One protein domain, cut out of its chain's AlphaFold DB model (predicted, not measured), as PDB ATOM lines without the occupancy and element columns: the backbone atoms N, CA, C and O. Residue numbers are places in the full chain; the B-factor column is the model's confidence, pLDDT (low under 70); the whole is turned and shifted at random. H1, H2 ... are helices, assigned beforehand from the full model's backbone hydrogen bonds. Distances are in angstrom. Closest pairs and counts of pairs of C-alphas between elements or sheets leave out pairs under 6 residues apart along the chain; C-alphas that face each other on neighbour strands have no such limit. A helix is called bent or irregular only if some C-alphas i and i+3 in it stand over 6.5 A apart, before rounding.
ATOM      1  N   GLU A  45     -11.062  -2.928  36.333       73.62
ATOM      2  CA  GLU A  45     -11.669  -3.124  35.013       73.62
ATOM      3  C   GLU A  45     -12.099  -1.797  34.370       73.62
ATOM      4  O   GLU A  45     -11.806  -1.556  33.198       73.62
ATOM      5  N   ALA A  46     -12.723  -0.894  35.136       78.44
ATOM      6  CA  ALA A  46     -13.101   0.433  34.656       78.44
ATOM      7  C   ALA A  46     -11.866   1.277  34.310       78.44
ATOM      8  O   ALA A  46     -11.830   1.912  33.259       78.44
ATOM      9  N   LEU A  47     -10.819   1.224  35.140       76.62
ATOM     10  CA  LEU A  47      -9.528   1.867  34.865       76.62
ATOM     11  C   LEU A  47      -8.901   1.359  33.567       76.62
ATOM     12  O   LEU A  47      -8.453   2.151  32.741       76.62
ATOM     13  N   THR A  48      -8.913   0.043  33.362       79.06
ATOM     14  CA  THR A  48      -8.391  -0.589  32.145       79.06
ATOM     15  C   THR A  48      -9.186  -0.183  30.907       79.06
ATOM     16  O   THR A  48      -8.587   0.082  29.862       79.06
ATOM     17  N   GLY A  49     -10.515  -0.093  31.014       80.81
ATOM     18  CA  GLY A  49     -11.389   0.377  29.937       80.81
ATOM     19  C   GLY A  49     -11.150   1.847  29.589       80.81
ATOM     20  O   GLY A  49     -10.949   2.174  28.420       80.81
ATOM     21  N   ILE A  50     -11.082   2.719  30.600       81.94
ATOM     22  CA  ILE A  50     -10.789   4.151  30.428       81.94
ATOM     23  C   ILE A  50      -9.423   4.328  29.765       81.94
ATOM     24  O   ILE A  50      -9.305   5.044  28.774       81.94
ATOM     25  N   VAL A  51      -8.394   3.648  30.266       80.44
ATOM     26  CA  VAL A  51      -7.032   3.769  29.737       80.44
ATOM     27  C   VAL A  51      -6.927   3.197  28.329       80.44
ATOM     28  O   VAL A  51      -6.268   3.814  27.496       80.44
ATOM     29  N   ASN A  52      -7.620   2.100  28.011       83.69
ATOM     30  CA  ASN A  52      -7.711   1.615  26.631       83.69
ATOM     31  C   ASN A  52      -8.363   2.645  25.710       83.69
ATOM     32  O   ASN A  52      -7.792   2.959  24.672       83.69
ATOM     33  N   GLN A  53      -9.520   3.190  26.088       82.25
ATOM     34  CA  GLN A  53     -10.256   4.142  25.258       82.25
ATOM     35  C   GLN A  53      -9.469   5.442  25.046       82.25
ATOM     36  O   GLN A  53      -9.399   5.954  23.931       82.25
ATOM     37  N   VAL A  54      -8.833   5.958  26.102       83.19
ATOM     38  CA  VAL A  54      -7.969   7.145  26.023       83.19
ATOM     39  C   VAL A  54      -6.743   6.862  25.154       83.19
ATOM     40  O   VAL A  54      -6.379   7.696  24.327       83.19
ATOM     41  N   SER A  55      -6.128   5.686  25.298       81.81
ATOM     42  CA  SER A  55      -4.962   5.299  24.494       81.81
ATOM     43  C   SER A  55      -5.313   5.107  23.021       81.81
ATOM     44  O   SER A  55      -4.532   5.502  22.162       81.81
ATOM     45  N   ASP A  56      -6.480   4.539  22.717       85.25
ATOM     46  CA  ASP A  56      -6.963   4.358  21.346       85.25
ATOM     47  C   ASP A  56      -7.271   5.710  20.687       85.25
ATOM     48  O   ASP A  56      -6.776   6.002  19.598       85.25
ATOM     49  N   GLY A  57      -7.976   6.595  21.400       83.12
ATOM     50  CA  GLY A  57      -8.243   7.953  20.927       83.12
ATOM     51  C   GLY A  57      -6.961   8.753  20.686       83.12
ATOM     52  O   GLY A  57      -6.836   9.431  19.665       83.12
ATOM     53  N   LEU A  58      -5.972   8.628  21.575       81.94
ATOM     54  CA  LEU A  58      -4.669   9.266  21.397       81.94
ATOM     55  C   LEU A  58      -3.898   8.663  20.213       81.94
ATOM     56  O   LEU A  58      -3.331   9.406  19.417       81.94
ATOM     57  N   ALA A  59      -3.906   7.340  20.053       82.69
ATOM     58  CA  ALA A  59      -3.285   6.661  18.917       82.69
ATOM     59  C   ALA A  59      -3.885   7.116  17.576       82.69
ATOM     60  O   ALA A  59      -3.142   7.396  16.627       82.69
ATOM     61  N   GLN A  60      -5.211   7.246  17.503       84.00
ATOM     62  CA  GLN A  60      -5.905   7.773  16.328       84.00
ATOM     63  C   GLN A  60      -5.571   9.244  16.082       84.00
ATOM     64  O   GLN A  60      -5.256   9.612  14.951       84.00
ATOM     65  N   GLN A  61      -5.578  10.075  17.128       80.81
ATOM     66  CA  GLN A  61      -5.250  11.495  17.016       80.81
ATOM     67  C   GLN A  61      -3.809  11.708  16.547       80.81
ATOM     68  O   GLN A  61      -3.564  12.544  15.683       80.81
ATOM     69  N   ILE A  62      -2.865  10.924  17.069       81.81
ATOM     70  CA  ILE A  62      -1.477  10.940  16.618       81.81
ATOM     71  C   ILE A  62      -1.422  10.548  15.148       81.81
ATOM     72  O   ILE A  62      -0.866  11.297  14.361       81.81
ATOM     73  N   SER A  63      -2.033   9.427  14.763       80.88
ATOM     74  CA  SER A  63      -1.957   8.902  13.394       80.88
ATOM     75  C   SER A  63      -2.589   9.841  12.359       80.88
ATOM     76  O   SER A  63      -2.001  10.069  11.299       80.88
ATOM     77  N   ALA A  64      -3.751  10.419  12.678       83.12
ATOM     78  CA  ALA A  64      -4.508  11.310  11.799       83.12
ATOM     79  C   ALA A  64      -4.036  12.775  11.848       83.12
ATOM     80  O   ALA A  64      -4.263  13.523  10.898       83.12
ATOM     81  N   GLY A  65      -3.387  13.194  12.937       81.19
ATOM     82  CA  GLY A  65      -2.959  14.573  13.153       81.19
ATOM     83  C   GLY A  65      -1.856  15.027  12.198       81.19
ATOM     84  O   GLY A  65      -1.075  14.227  11.673       81.19
ATOM     85  N   SER A  66      -1.770  16.337  11.974       84.25
ATOM     86  CA  SER A  66      -0.666  16.946  11.234       84.25
ATOM     87  C   SER A  66       0.639  16.892  12.048       84.25
ATOM     88  O   SER A  66       0.622  16.709  13.266       84.25
ATOM     89  N   CYS A  67       1.797  17.082  11.406       81.94
ATOM     90  CA  CYS A  67       3.062  17.170  12.146       81.94
ATOM     91  C   CYS A  67       3.084  18.348  13.133       81.94
ATOM     92  O   CYS A  67       3.718  18.257  14.177       81.94
ATOM     93  N   GLN A  68       2.348  19.423  12.845       81.25
ATOM     94  CA  GLN A  68       2.235  20.582  13.727       81.25
ATOM     95  C   GLN A  68       1.374  20.279  14.966       81.25
ATOM     96  O   GLN A  68       1.785  20.599  16.081       81.25
ATOM     97  N   ASP A  69       0.242  19.587  14.792       81.81
ATOM     98  CA  ASP A  69      -0.568  19.064  15.906       81.81
ATOM     99  C   ASP A  69       0.235  18.101  16.779       81.81
ATOM    100  O   ASP A  69       0.175  18.160  18.007       81.81
ATOM    101  N   PHE A  70       1.030  17.235  16.149       80.88
ATOM    102  CA  PHE A  70       1.869  16.277  16.853       80.88
ATOM    103  C   PHE A  70       2.964  16.963  17.687       80.88
ATOM    104  O   PHE A  70       3.160  16.603  18.847       80.88
ATOM    105  N   VAL A  71       3.625  17.999  17.157       79.94
ATOM    106  CA  VAL A  71       4.579  18.828  17.923       79.94
ATOM    107  C   VAL A  71       3.887  19.553  19.078       79.94
ATOM    108  O   VAL A  71       4.433  19.618  20.183       79.94
ATOM    109  N   GLY A  72       2.675  20.070  18.854       79.06
ATOM    110  CA  GLY A  72       1.861  20.690  19.898       79.06
ATOM    111  C   GLY A  72       1.521  19.712  21.024       79.06
ATOM    112  O   GLY A  72       1.702  20.037  22.199       79.06
ATOM    113  N   LEU A  73       1.107  18.490  20.678       77.12
ATOM    114  CA  LEU A  73       0.880  17.401  21.630       77.12
ATOM    115  C   LEU A  73       2.156  17.053  22.401       77.12
ATOM    116  O   LEU A  73       2.112  16.983  23.627       77.12
ATOM    117  N   LEU A  74       3.293  16.904  21.717       74.69
ATOM    118  CA  LEU A  74       4.578  16.579  22.343       74.69
ATOM    119  C   LEU A  74       4.991  17.650  23.365       74.69
ATOM    120  O   LEU A  74       5.358  17.333  24.497       74.69
ATOM    121  N   SER A  75       4.852  18.920  22.986       74.88
ATOM    122  CA  SER A  75       5.160  20.072  23.841       74.88
ATOM    123  C   SER A  75       4.238  20.122  25.061       74.88
ATOM    124  O   SER A  75       4.675  20.391  26.179       74.88
ATOM    125  N   LYS A  76       2.955  19.795  24.869       71.25
ATOM    126  CA  LYS A  76       1.966  19.734  25.947       71.25
ATOM    127  C   LYS A  76       2.245  18.581  26.906       71.25
ATOM    128  O   LYS A  76       2.123  18.773  28.111       71.25
ATOM    129  N   VAL A  77       2.663  17.416  26.408       68.44
ATOM    130  CA  VAL A  77       3.067  16.276  27.247       68.44
ATOM    131  C   VAL A  77       4.307  16.622  28.072       68.44
ATOM    132  O   VAL A  77       4.305  16.375  29.275       68.44
ATOM    133  N   GLN A  78       5.322  17.256  27.479       65.50
ATOM    134  CA  GLN A  78       6.520  17.691  28.212       65.50
ATOM    135  C   GLN A  78       6.189  18.725  29.301       65.50
ATOM    136  O   GLN A  78       6.640  18.597  30.440       65.50
ATOM    137  N   ALA A  79       5.331  19.701  28.992       67.31
ATOM    138  CA  ALA A  79       4.857  20.680  29.970       67.31
ATOM    139  C   ALA A  79       4.008  20.031  31.082       67.31
ATOM    140  O   ALA A  79       4.133  20.375  32.259       67.31
ATOM    141  N   THR A  80       3.175  19.048  30.728       62.41
ATOM    142  CA  THR A  80       2.320  18.325  31.682       62.41
ATOM    143  C   THR A  80       3.129  17.366  32.551       62.41
ATOM    144  O   THR A  80       2.785  17.186  33.712       62.41
ATOM    145  N   GLY A  81       4.251  16.825  32.067       57.44
ATOM    146  CA  GLY A  81       5.184  16.033  32.878       57.44
ATOM    147  C   GLY A  81       5.764  16.801  34.075       57.44
ATOM    148  O   GLY A  81       6.190  16.183  35.048       57.44
ATOM    149  N   SER A  82       5.716  18.137  34.033       52.44
ATOM    150  CA  SER A  82       6.126  19.024  35.130       52.44
ATOM    151  C   SER A  82       4.978  19.380  36.086       52.44
ATOM    152  O   SER A  82       5.217  19.887  37.179       52.44
ATOM    153  N   SER A  83       3.728  19.124  35.695       57.09
ATOM    154  CA  SER A  83       2.541  19.415  36.501       57.09
ATOM    155  C   SER A  83       2.030  18.128  37.130       57.09
ATOM    156  O   SER A  83       1.619  17.210  36.428       57.09
ATOM    157  N   THR A  84       2.032  18.047  38.460       59.25
ATOM    158  CA  THR A  84       1.441  16.892  39.145       59.25
ATOM    159  C   THR A  84      -0.082  17.044  39.093       59.25
ATOM    160  O   THR A  84      -0.590  17.991  39.696       59.25
ATOM    161  N   PRO A  85      -0.827  16.196  38.358       63.16
ATOM    162  CA  PRO A  85      -2.284  16.252  38.365       63.16
ATOM    163  C   PRO A  85      -2.823  16.078  39.786       63.16
ATOM    164  O   PRO A  85      -2.307  15.263  40.553       63.16
ATOM    165  N   ASP A  86      -3.859  16.851  40.118       68.44
ATOM    166  CA  ASP A  86      -4.485  16.819  41.438       68.44
ATOM    167  C   ASP A  86      -4.933  15.385  41.774       68.44
ATOM    168  O   ASP A  86      -5.783  14.836  41.066       68.44
ATOM    169  N   PRO A  87      -4.379  14.760  42.829       62.19
ATOM    170  CA  PRO A  87      -4.629  13.356  43.140       62.19
ATOM    171  C   PRO A  87      -6.050  13.098  43.656       62.19
ATOM    172  O   PRO A  87      -6.446  11.938  43.748       62.19
ATOM    173  N   ASN A  88      -6.820  14.141  43.987       68.38
ATOM    174  CA  ASN A  88      -8.215  14.011  44.405       68.38
ATOM    175  C   ASN A  88      -9.175  14.029  43.206       68.38
ATOM    176  O   ASN A  88     -10.257  13.448  43.278       68.38
ATOM    177  N   SER A  89      -8.776  14.621  42.080       71.81
ATOM    178  CA  SER A  89      -9.529  14.586  40.831       71.81
ATOM    179  C   SER A  89      -9.561  13.182  40.230       71.81
ATOM    180  O   SER A  89      -8.563  12.463  40.234       71.81
ATOM    181  N   ILE A  90     -10.695  12.817  39.627       68.69
ATOM    182  CA  ILE A  90     -10.880  11.560  38.883       68.69
ATOM    183  C   ILE A  90      -9.724  11.326  37.897       68.69
ATOM    184  O   ILE A  90      -9.178  10.229  37.820       68.69
ATOM    185  N   ILE A  91      -9.304  12.376  37.189       71.12
ATOM    186  CA  ILE A  91      -8.213  12.304  36.211       71.12
ATOM    187  C   ILE A  91      -6.873  12.019  36.903       71.12
ATOM    188  O   ILE A  91      -6.100  11.196  36.419       71.12
ATOM    189  N   GLY A  92      -6.601  12.650  38.048       67.56
ATOM    190  CA  GLY A  92      -5.379  12.402  38.811       67.56
ATOM    191  C   GLY A  92      -5.344  11.012  39.433       67.56
ATOM    192  O   GLY A  92      -4.295  10.376  39.422       67.56
ATOM    193  N   GLN A  93      -6.486  10.483  39.874       69.56
ATOM    194  CA  GLN A  93      -6.590   9.108  40.367       69.56
ATOM    195  C   GLN A  93      -6.333   8.081  39.256       69.56
ATOM    196  O   GLN A  93      -5.589   7.121  39.469       69.56
ATOM    197  N   VAL A  94      -6.868   8.305  38.049       68.12
ATOM    198  CA  VAL A  94      -6.597   7.461  36.870       68.12
ATOM    199  C   VAL A  94      -5.125   7.551  36.464       68.12
ATOM    200  O   VAL A  94      -4.477   6.521  36.293       68.12
ATOM    201  N   LEU A  95      -4.560   8.756  36.370       71.62
ATOM    202  CA  LEU A  95      -3.148   8.956  36.020       71.62
ATOM    203  C   LEU A  95      -2.204   8.349  37.060       71.62
ATOM    204  O   LEU A  95      -1.212   7.716  36.698       71.62
ATOM    205  N   ASN A  96      -2.523   8.483  38.347       72.38
ATOM    206  CA  ASN A  96      -1.763   7.857  39.421       72.38
ATOM    207  C   ASN A  96      -1.854   6.327  39.351       72.38
ATOM    208  O   ASN A  96      -0.849   5.644  39.539       72.38
ATOM    209  N   SER A  97      -3.028   5.787  39.014       70.31
ATOM    210  CA  SER A  97      -3.228   4.347  38.802       70.31
ATOM    211  C   SER A  97      -2.429   3.827  37.607       70.31
ATOM    212  O   SER A  97      -1.823   2.764  37.694       70.31
ATOM    213  N   VAL A  98      -2.349   4.590  36.512       70.69
ATOM    214  CA  VAL A  98      -1.456   4.275  35.386       70.69
ATOM    215  C   VAL A  98       0.000   4.316  35.850       70.69
ATOM    216  O   VAL A  98       0.726   3.353  35.650       70.69
ATOM    217  N   LYS A  99       0.433   5.369  36.550       72.50
ATOM    218  CA  LYS A  99       1.821   5.512  37.022       72.50
ATOM    219  C   LYS A  99       2.257   4.396  37.981       72.50
ATOM    220  O   LYS A  99       3.414   3.989  37.958       72.50
ATOM    221  N   THR A 100       1.350   3.908  38.821       74.56
ATOM    222  CA  THR A 100       1.642   2.875  39.829       74.56
ATOM    223  C   THR A 100       1.418   1.450  39.327       74.56
ATOM    224  O   THR A 100       1.976   0.519  39.904       74.56
ATOM    225  N   SER A 101       0.663   1.258  38.238       78.00
ATOM    226  CA  SER A 101       0.377  -0.066  37.683       78.00
ATOM    227  C   SER A 101       1.134  -0.327  36.373       78.00
ATOM    228  O   SER A 101       0.844   0.300  35.348       78.00
ATOM    229  N   PRO A 102       2.064  -1.297  36.346       74.06
ATOM    230  CA  PRO A 102       2.835  -1.615  35.146       74.06
ATOM    231  C   PRO A 102       1.969  -2.184  34.013       74.06
ATOM    232  O   PRO A 102       2.286  -1.987  32.843       74.06
ATOM    233  N   GLN A 103       0.844  -2.840  34.325       77.19
ATOM    234  CA  GLN A 103      -0.076  -3.336  33.295       77.19
ATOM    235  C   GLN A 103      -0.751  -2.192  32.532       77.19
ATOM    236  O   GLN A 103      -0.838  -2.235  31.307       77.19
ATOM    237  N   LEU A 104      -1.183  -1.146  33.241       73.06
ATOM    238  CA  LEU A 104      -1.811   0.029  32.635       73.06
ATOM    239  C   LEU A 104      -0.799   0.841  31.815       73.06
ATOM    240  O   LEU A 104      -1.135   1.292  30.723       73.06
ATOM    241  N   GLN A 105       0.453   0.951  32.274       77.25
ATOM    242  CA  GLN A 105       1.536   1.545  31.473       77.25
ATOM    243  C   GLN A 105       1.766   0.772  30.182       77.25
ATOM    244  O   GLN A 105       1.867   1.377  29.118       77.25
ATOM    245  N   ASN A 106       1.800  -0.559  30.261       76.75
ATOM    246  CA  ASN A 106       2.030  -1.391  29.088       76.75
ATOM    247  C   ASN A 106       0.913  -1.227  28.045       76.75
ATOM    248  O   ASN A 106       1.195  -1.179  26.855       76.75
ATOM    249  N   ILE A 107      -0.344  -1.067  28.473       77.81
ATOM    250  CA  ILE A 107      -1.469  -0.794  27.563       77.81
ATOM    251  C   ILE A 107      -1.275   0.541  26.836       77.81
ATOM    252  O   ILE A 107      -1.403   0.588  25.612       77.81
ATOM    253  N   VAL A 108      -0.927   1.608  27.564       77.69
ATOM    254  CA  VAL A 108      -0.681   2.931  26.965       77.69
ATOM    255  C   VAL A 108       0.482   2.862  25.978       77.69
ATOM    256  O   VAL A 108       0.347   3.299  24.839       77.69
ATOM    257  N   VAL A 109       1.608   2.266  26.374       78.44
ATOM    258  CA  VAL A 109       2.800   2.155  25.519       78.44
ATOM    259  C   VAL A 109       2.530   1.280  24.294       78.44
ATOM    260  O   VAL A 109       2.912   1.658  23.190       78.44
ATOM    261  N   ALA A 110       1.829   0.155  24.437       80.69
ATOM    262  CA  ALA A 110       1.528  -0.733  23.315       80.69
ATOM    263  C   ALA A 110       0.575  -0.096  22.289       80.69
ATOM    264  O   ALA A 110       0.698  -0.349  21.092       80.69
ATOM    265  N   LYS A 111      -0.373   0.730  22.745       81.25
ATOM    266  CA  LYS A 111      -1.369   1.388  21.884       81.25
ATOM    267  C   LYS A 111      -0.843   2.678  21.259       81.25
ATOM    268  O   LYS A 111      -1.050   2.917  20.074       81.25
ATOM    269  N   VAL A 112      -0.170   3.504  22.055       80.12
ATOM    270  CA  VAL A 112       0.261   4.856  21.672       80.12
ATOM    271  C   VAL A 112       1.690   4.856  21.132       80.12
ATOM    272  O   VAL A 112       2.012   5.655  20.260       80.12
ATOM    273  N   GLY A 113       2.547   3.941  21.587       78.81
ATOM    274  CA  GLY A 113       3.958   3.870  21.198       78.81
ATOM    275  C   GLY A 113       4.179   3.705  19.692       78.81
ATOM    276  O   GLY A 113       4.821   4.571  19.096       78.81
ATOM    277  N   PRO A 114       3.632   2.663  19.034       83.88
ATOM    278  CA  PRO A 114       3.813   2.459  17.596       83.88
ATOM    279  C   PRO A 114       3.372   3.649  16.718       83.88
ATOM    280  O   PRO A 114       4.170   4.070  15.872       83.88
ATOM    281  N   PRO A 115       2.176   4.252  16.897       80.94
ATOM    282  CA  PRO A 115       1.779   5.415  16.101       80.94
ATOM    283  C   PRO A 115       2.597   6.664  16.444       80.94
ATOM    284  O   PRO A 115       2.906   7.449  15.549       80.94
ATOM    285  N   MET A 116       3.009   6.836  17.702       78.62
ATOM    286  CA  MET A 116       3.851   7.957  18.124       78.62
ATOM    287  C   MET A 116       5.246   7.889  17.502       78.62
ATOM    288  O   MET A 116       5.714   8.881  16.948       78.62
ATOM    289  N   ILE A 117       5.878   6.714  17.516       80.44
ATOM    290  CA  ILE A 117       7.163   6.475  16.850       80.44
ATOM    291  C   ILE A 117       7.003   6.681  15.342       80.44
ATOM    292  O   ILE A 117       7.736   7.467  14.750       80.44
ATOM    293  N   THR A 118       5.987   6.074  14.726       83.31
ATOM    294  CA  THR A 118       5.718   6.225  13.287       83.31
ATOM    295  C   THR A 118       5.556   7.694  12.888       83.31
ATOM    296  O   THR A 118       6.099   8.118  11.867       83.31
ATOM    297  N   LYS A 119       4.874   8.505  13.706       81.19
ATOM    298  CA  LYS A 119       4.732   9.944  13.456       81.19
ATOM    299  C   LYS A 119       6.004  10.738  13.713       81.19
ATOM    300  O   LYS A 119       6.285  11.640  12.931       81.19
ATOM    301  N   LEU A 120       6.802  10.388  14.721       81.81
ATOM    302  CA  LEU A 120       8.130  10.984  14.922       81.81
ATOM    303  C   LEU A 120       9.019  10.776  13.691       81.81
ATOM    304  O   LEU A 120       9.638  11.732  13.228       81.81
ATOM    305  N   LEU A 121       9.027   9.564  13.124       81.88
ATOM    306  CA  LEU A 121       9.743   9.273  11.879       81.88
ATOM    307  C   LEU A 121       9.143  10.037  10.692       81.88
ATOM    308  O   LEU A 121       9.869  10.707   9.963       81.88
ATOM    309  N   SER A 122       7.820   9.982  10.517       82.50
ATOM    310  CA  SER A 122       7.129  10.634   9.394       82.50
ATOM    311  C   SER A 122       7.296  12.152   9.388       82.50
ATOM    312  O   SER A 122       7.299  12.757   8.320       82.50
ATOM    313  N   CYS A 123       7.397  12.766  10.563       82.25
ATOM    314  CA  CYS A 123       7.573  14.204  10.713       82.25
ATOM    315  C   CYS A 123       9.048  14.614  10.819       82.25
ATOM    316  O   CYS A 123       9.327  15.797  10.991       82.25
ATOM    317  N   ASN A 124       9.983  13.659  10.728       80.19
ATOM    318  CA  ASN A 124      11.416  13.869  10.933       80.19
ATOM    319  C   ASN A 124      11.737  14.580  12.265       80.19
ATOM    320  O   ASN A 124      12.641  15.405  12.360       80.19
ATOM    321  N   LEU A 125      10.951  14.267  13.297       74.12
ATOM    322  CA  LEU A 125      11.037  14.839  14.641       74.12
ATOM    323  C   LEU A 125      11.792  13.923  15.605       74.12
ATOM    324  O   LEU A 125      11.692  14.114  16.814       74.12
ATOM    325  N   ILE A 126      12.506  12.909  15.103       64.56
ATOM    326  CA  ILE A 126      13.341  12.061  15.953       64.56
ATOM    327  C   ILE A 126      14.366  12.979  16.624       64.56
ATOM    328  O   ILE A 126      15.209  13.550  15.925       64.56
TER     329      ILE A 126
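AT A GLANCE: This is residues 45 to 126 of the 143 residues of an uncharacterized protein of Cyanothece sp. (strain PCC 7425 / ATCC 29141) (UniProt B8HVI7). An open frame of helices: H1 and bent H4 (arms H4a, H4b) run side by side the same way, H2 folds back across an empty middle, and H3 crosses one end. The printed part has 82 residues with four named helices, H1 to H4 in order, and no named strand; it is all helix and compact, with a radius of gyration of the C-alphas of 13.3 A, spanning 37 by 25 by 18 A. Residues 75 to 83 stand free.

IN THESE COORDINATES: Find C-alpha 45 at (-11.669, -3.124, 35.013); from there H1 runs 28.3 A to residue 64. Next come H2, residues 67 to 80, 19.6 A, and H3, residues 90 to 100, 15.3 A. H4, residues 102 to 122, was assigned as one helix by its hydrogen bonds but is bent, with C-alphas 111 and 114 6.8 A apart: H4a, residues 102 to 111, spans 14.2 A, and H4b, residues 114 to 122, spans 12.0 A to C-alpha 122 at (7.129, 10.634, 9.394).

HOW THE PARTS SIT: H1 touches H4a at a shallow tilt of 27 degrees, closest at the C-alphas of Ser 55 and Val 108, 5.5 A. H3 only just touches H1, with 3 pairs of C-alphas within 8 A, the closest those of Leu 47 and Val 94, 6.6 A. H2 is close but not clearly touching H1, the closest C-alphas being those of Ile 62 and Phe 70, 6.3 A. In H1, H2, H3, H4a and H4b every O i to N i+4 pair is within hydrogen-bond range.

THE WHOLE: The C-alphas farthest apart, of Asn 88 and Asn 124, are 38.8 A apart. The printed part has no cut and no long link. Find pLDDT under 70 at residues 77 to 88, 90, 92 to 94 and 126.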